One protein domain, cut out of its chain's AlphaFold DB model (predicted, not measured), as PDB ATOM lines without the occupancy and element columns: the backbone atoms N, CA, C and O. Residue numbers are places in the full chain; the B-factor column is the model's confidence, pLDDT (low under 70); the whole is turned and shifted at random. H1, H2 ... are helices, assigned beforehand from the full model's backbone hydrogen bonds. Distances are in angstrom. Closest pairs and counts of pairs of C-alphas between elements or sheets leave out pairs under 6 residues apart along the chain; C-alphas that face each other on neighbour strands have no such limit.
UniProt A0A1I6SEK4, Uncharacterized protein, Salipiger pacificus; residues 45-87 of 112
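Overview. This is residues 45 to 87 of the 112 residues of an uncharacterized protein of Salipiger pacificus (UniProt A0A1I6SEK4). H1 and H2 form a helical hairpin, and H3 packs on H1 with its first half, then slants away from it as in a V. The printed part has 43 residues with three named helices, H1, H2 and H3 in that order, and no named strand; the class is all helix. It is compact, with a radius of gyration of the C-alphas of 9.8 A and spans of 25 by 21 by 13 A.

Along the chain. Find C-alpha 45 at (-59.350, -9.477, 5.623); from there H1 runs 18.6 A to residue 57. H2 takes residues 60 to 67, 10.5 A. H3 runs 18.6 A from residue 75 to C-alpha 87 at (-39.560, -11.506, -2.657).

Arrangement. Look at Glu 55 and Ala 63, the closest C-alphas of H1 and H2, 4.6 A apart: the helices touch, H1 with residues 51 to 56 alone, at a shallow tilt of 16 degrees, opposite ways. H3 touches H1 with residues 75 to 80 alone, closest at the C-alphas of Ala 48 and Val 76, 5.2 A, at a steep tilt of 57 degrees, the same way. H2 and H3 are apart. In H1, H2 and H3 every O i to N i+4 pair is within hydrogen-bond range.

Size, cuts and confidence. The C-alphas farthest apart, Pro 70 and Arg 87, are 28.1 A from each other. The printed part has no cut; the link from H1 to H2 is tight, that from H2 to H3 short. Residue 87 alone has pLDDT under 70.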
ATOM      1  N   ALA A  45     -60.624  -9.733   6.297       88.19
ATOM      2  CA  ALA A  45     -59.350  -9.477   5.623       88.19
ATOM      3  C   ALA A  45     -58.410  -8.626   6.492       88.19
ATOM      4  O   ALA A  45     -57.202  -8.854   6.501       88.19
ATOM      5  N   PHE A  46     -58.966  -7.702   7.281       88.38
ATOM      6  CA  PHE A  46     -58.200  -6.934   8.265       88.38
ATOM      7  C   PHE A  46     -57.620  -7.841   9.359       88.38
ATOM      8  O   PHE A  46     -56.466  -7.678   9.757       88.38
ATOM      9  N   VAL A  47     -58.389  -8.835   9.816       89.38
ATOM     10  CA  VAL A  47     -57.909  -9.828  10.791       89.38
ATOM     11  C   VAL A  47     -56.775 -10.661  10.198       89.38
ATOM     12  O   VAL A  47     -55.751 -10.851  10.854       89.38
ATOM     13  N   ALA A  48     -56.913 -11.116   8.951       92.38
ATOM     14  CA  ALA A  48     -55.860 -11.863   8.269       92.38
ATOM     15  C   ALA A  48     -54.572 -11.030   8.120       92.38
ATOM     16  O   ALA A  48     -53.486 -11.505   8.451       92.38
ATOM     17  N   GLU A  49     -54.677  -9.768   7.701       90.31
ATOM     18  CA  GLU A  49     -53.521  -8.871   7.586       90.31
ATOM     19  C   GLU A  49     -52.844  -8.632   8.944       90.31
ATOM     20  O   GLU A  49     -51.615  -8.671   9.049       90.31
ATOM     21  N   PHE A  50     -53.626  -8.466  10.013       90.44
ATOM     22  CA  PHE A  50     -53.087  -8.346  11.365       90.44
ATOM     23  C   PHE A  50     -52.288  -9.588  11.781       90.44
ATOM     24  O   PHE A  50     -51.131  -9.459  12.184       90.44
ATOM     25  N   PHE A  51     -52.867 -10.787  11.658       93.50
ATOM     26  CA  PHE A  51     -52.171 -12.031  12.009       93.50
ATOM     27  C   PHE A  51     -50.897 -12.219  11.178       93.50
ATOM     28  O   PHE A  51     -49.849 -12.559  11.731       93.50
ATOM     29  N   PHE A  52     -50.950 -11.907   9.881       94.62
ATOM     30  CA  PHE A  52     -49.784 -11.922   9.001       94.62
ATOM     31  C   PHE A  52     -48.655 -11.002   9.499       94.62
ATOM     32  O   PHE A  52     -47.495 -11.418   9.585       94.62
ATOM     33  N   LEU A  53     -48.978  -9.760   9.874       91.38
ATOM     34  CA  LEU A  53     -47.994  -8.799  10.379       91.38
ATOM     35  C   LEU A  53     -47.385  -9.246  11.711       91.38
ATOM     36  O   LEU A  53     -46.163  -9.195  11.880       91.38
ATOM     37  N   VAL A  54     -48.215  -9.717  12.646       90.25
ATOM     38  CA  VAL A  54     -47.742 -10.171  13.958       90.25
ATOM     39  C   VAL A  54     -46.831 -11.391  13.811       90.25
ATOM     40  O   VAL A  54     -45.782 -11.431  14.448       90.25
ATOM     41  N   GLU A  55     -47.146 -12.346  12.932       93.50
ATOM     42  CA  GLU A  55     -46.282 -13.509  12.672       93.50
ATOM     43  C   GLU A  55     -44.905 -13.131  12.123       93.50
ATOM     44  O   GLU A  55     -43.913 -13.775  12.464       93.50
ATOM     45  N   ARG A  56     -44.817 -12.077  11.303       92.56
ATOM     46  CA  ARG A  56     -43.543 -11.606  10.737       92.56
ATOM     47  C   ARG A  56     -42.681 -10.834  11.726       92.56
ATOM     48  O   ARG A  56     -41.457 -10.888  11.626       92.56
ATOM     49  N   LEU A  57     -43.308 -10.084  12.631       89.75
ATOM     50  CA  LEU A  57     -42.612  -9.303  13.656       89.75
ATOM     51  C   LEU A  57     -42.250 -10.149  14.883       89.75
ATOM     52  O   LEU A  57     -41.304  -9.830  15.603       89.75
ATOM     53  N   ALA A  58     -42.993 -11.226  15.126       91.00
ATOM     54  CA  ALA A  58     -42.760 -12.132  16.232       91.00
ATOM     55  C   ALA A  58     -41.431 -12.895  16.099       91.00
ATOM     56  O   ALA A  58     -40.920 -13.178  15.015       91.00
ATOM     57  N   SER A  59     -40.888 -13.317  17.244       92.69
ATOM     58  CA  SER A  59     -39.791 -14.286  17.263       92.69
ATOM     59  C   SER A  59     -40.238 -15.620  16.652       92.69
ATOM     60  O   SER A  59     -41.417 -15.968  16.685       92.69
ATOM     61  N   LYS A  60     -39.295 -16.433  16.152       89.75
ATOM     62  CA  LYS A  60     -39.614 -17.721  15.498       89.75
ATOM     63  C   LYS A  60     -40.481 -18.651  16.355       89.75
ATOM     64  O   LYS A  60     -41.328 -19.361  15.823       89.75
ATOM     65  N   SER A  61     -40.247 -18.697  17.668       91.38
ATOM     66  CA  SER A  61     -41.029 -19.540  18.579       91.38
ATOM     67  C   SER A  61     -42.446 -19.004  18.774       91.38
ATOM     68  O   SER A  61     -43.390 -19.789  18.821       91.38
ATOM     69  N   LEU A  62     -42.606 -17.683  18.853       90.69
ATOM     70  CA  LEU A  62     -43.905 -17.044  19.011       90.69
ATOM     71  C   LEU A  62     -44.719 -17.097  17.713       90.69
ATOM     72  O   LEU A  62     -45.889 -17.457  17.765       90.69
ATOM     73  N   ALA A  63     -44.091 -16.859  16.560       90.31
ATOM     74  CA  ALA A  63     -44.718 -16.999  15.248       90.31
ATOM     75  C   ALA A  63     -45.323 -18.398  15.055       90.31
ATOM     76  O   ALA A  63     -46.475 -18.518  14.659       90.31
ATOM     77  N   LYS A  64     -44.606 -19.465  15.448       91.94
ATOM     78  CA  LYS A  64     -45.142 -20.840  15.420       91.94
ATOM     79  C   LYS A  64     -46.387 -21.025  16.288       91.94
ATOM     80  O   LYS A  64     -47.273 -21.773  15.909       91.94
ATOM     81  N   ARG A  65     -46.447 -20.370  17.452       93.25
ATOM     82  CA  ARG A  65     -47.619 -20.430  18.341       93.25
ATOM     83  C   ARG A  65     -48.806 -19.662  17.766       93.25
ATOM     84  O   ARG A  65     -49.937 -20.106  17.923       93.25
ATOM     85  N   ILE A  66     -48.545 -18.521  17.129       90.62
ATOM     86  CA  ILE A  66     -49.572 -17.710  16.467       90.62
ATOM     87  C   ILE A  66     -50.131 -18.451  15.246       90.62
ATOM     88  O   ILE A  66     -51.346 -18.505  15.086       90.62
ATOM     89  N   ALA A  67     -49.269 -19.109  14.465       91.56
ATOM     90  CA  ALA A  67     -49.654 -19.873  13.277       91.56
ATOM     91  C   ALA A  67     -50.669 -20.993  13.575       91.56
ATOM     92  O   ALA A  67     -51.458 -21.363  12.715       91.56
ATOM     93  N   THR A  68     -50.672 -21.524  14.802       93.62
ATOM     94  CA  THR A  68     -51.606 -22.570  15.253       93.62
ATOM     95  C   THR A  68     -52.773 -22.022  16.078       93.62
ATOM     96  O   THR A  68     -53.457 -22.785  16.759       93.62
ATOM     97  N   HIS A  69     -52.963 -20.703  16.124       92.75
ATOM     98  CA  HIS A  69     -53.987 -20.087  16.958       92.75
ATOM     99  C   HIS A  69     -55.383 -20.282  16.338       92.75
ATOM    100  O   HIS A  69     -55.550 -20.015  15.153       92.75
ATOM    101  N   PRO A  70     -56.419 -20.670  17.108       91.56
ATOM    102  CA  PRO A  70     -57.742 -20.988  16.555       91.56
ATOM    103  C   PRO A  70     -58.457 -19.794  15.908       91.56
ATOM    104  O   PRO A  70     -59.327 -19.979  15.072       91.56
ATOM    105  N   ALA A  71     -58.102 -18.567  16.298       89.19
ATOM    106  CA  ALA A  71     -58.647 -17.347  15.697       89.19
ATOM    107  C   ALA A  71     -57.868 -16.864  14.461       89.19
ATOM    108  O   ALA A  71     -58.198 -15.813  13.918       89.19
ATOM    109  N   ARG A  72     -56.801 -17.567  14.061       92.94
ATOM    110  CA  ARG A  72     -56.009 -17.208  12.886       92.94
ATOM    111  C   ARG A  72     -56.776 -17.611  11.620       92.94
ATOM    112  O   ARG A  72     -57.072 -18.794  11.473       92.94
ATOM    113  N   PRO A  73     -57.057 -16.682  10.694       93.69
ATOM    114  CA  PRO A  73     -57.692 -17.028   9.424       93.69
ATOM    115  C   PRO A  73     -56.757 -17.819   8.496       93.69
ATOM    116  O   PRO A  73     -55.566 -17.517   8.412       93.69
ATOM    117  N   ASP A  74     -57.305 -18.750   7.713       92.62
ATOM    118  CA  ASP A  74     -56.533 -19.528   6.725       92.62
ATOM    119  C   ASP A  74     -55.899 -18.638   5.639       92.62
ATOM    120  O   ASP A  74     -54.808 -18.918   5.143       92.62
ATOM    121  N   ALA A  75     -56.534 -17.500   5.327       93.31
ATOM    122  CA  ALA A  75     -56.037 -16.513   4.363       93.31
ATOM    123  C   ALA A  75     -54.634 -15.967   4.704       93.31
ATOM    124  O   ALA A  75     -53.940 -15.451   3.827       93.31
ATOM    125  N   VAL A  76     -54.183 -16.097   5.958       93.88
ATOM    126  CA  VAL A  76     -52.834 -15.700   6.389       93.88
ATOM    127  C   VAL A  76     -51.755 -16.529   5.682       93.88
ATOM    128  O   VAL A  76     -50.702 -15.992   5.334       93.88
ATOM    129  N   ASP A  77     -52.008 -17.811   5.410       94.31
ATOM    130  CA  ASP A  77     -51.050 -18.657   4.687       94.31
ATOM    131  C   ASP A  77     -50.873 -18.198   3.241       94.31
ATOM    132  O   ASP A  77     -49.759 -18.208   2.712       94.31
ATOM    133  N   ASP A  78     -51.949 -17.738   2.607       93.44
ATOM    134  CA  ASP A  78     -51.887 -17.198   1.252       93.44
ATOM    135  C   ASP A  78     -51.164 -15.847   1.212       93.44
ATOM    136  O   ASP A  78     -50.388 -15.604   0.286       93.44
ATOM    137  N   LEU A  79     -51.312 -15.010   2.246       93.31
ATOM    138  CA  LEU A  79     -50.527 -13.778   2.395       93.31
ATOM    139  C   LEU A  79     -49.023 -14.062   2.537       93.31
ATOM    140  O   LEU A  79     -48.209 -13.366   1.926       93.31
ATOM    141  N   HIS A  80     -48.627 -15.106   3.275       92.81
ATOM    142  CA  HIS A  80     -47.219 -15.527   3.336       92.81
ATOM    143  C   HIS A  80     -46.707 -16.026   1.989       92.81
ATOM    144  O   HIS A  80     -45.645 -15.578   1.555       92.81
ATOM    145  N   LYS A  81     -47.472 -16.870   1.283       92.25
ATOM    146  CA  LYS A  81     -47.104 -17.341  -0.064       92.25
ATOM    147  C   LYS A  81     -46.932 -16.177  -1.041       92.25
ATOM    148  O   LYS A  81     -45.963 -16.153  -1.795       92.25
ATOM    149  N   GLN A  82     -47.837 -15.195  -1.016       90.31
ATOM    150  CA  GLN A  82     -47.736 -13.986  -1.841       90.31
ATOM    151  C   GLN A  82     -46.501 -13.155  -1.480       90.31
ATOM    152  O   GLN A  82     -45.772 -12.717  -2.365       90.31
ATOM    153  N   ALA A  83     -46.222 -12.965  -0.190       88.06
ATOM    154  CA  ALA A  83     -45.052 -12.216   0.257       88.06
ATOM    155  C   ALA A  83     -43.727 -12.913  -0.099       88.06
ATOM    156  O   ALA A  83     -42.733 -12.242  -0.379       88.06
ATOM    157  N   GLU A  84     -43.692 -14.245  -0.095       85.62
ATOM    158  CA  GLU A  84     -42.547 -15.022  -0.575       85.62
ATOM    159  C   GLU A  84     -42.407 -14.941  -2.097       85.62
ATOM    160  O   GLU A  84     -41.307 -14.686  -2.585       85.62
ATOM    161  N   ALA A  85     -43.506 -15.048  -2.847       82.75
ATOM    162  CA  ALA A  85     -43.504 -14.871  -4.298       82.75
ATOM    163  C   ALA A  85     -43.020 -13.467  -4.706       82.75
ATOM    164  O   ALA A  85     -42.169 -13.344  -5.584       82.75
ATOM    165  N   ASN A  86     -43.470 -12.420  -4.009       74.19
ATOM    166  CA  ASN A  86     -43.052 -11.033  -4.246       74.19
ATOM    167  C   ASN A  86     -41.592 -10.765  -3.853       74.19
ATOM    168  O   ASN A  86     -40.981  -9.843  -4.377       74.19
ATOM    169  N   ARG A  87     -41.004 -11.562  -2.950       65.50
ATOM    170  CA  ARG A  87     -39.560 -11.506  -2.657       65.50
ATOM    171  C   ARG A  87     -38.704 -12.154  -3.742       65.50
ATOM    172  O   ARG A  87     -37.519 -11.845  -3.828       65.50
TER     173      ARG A  87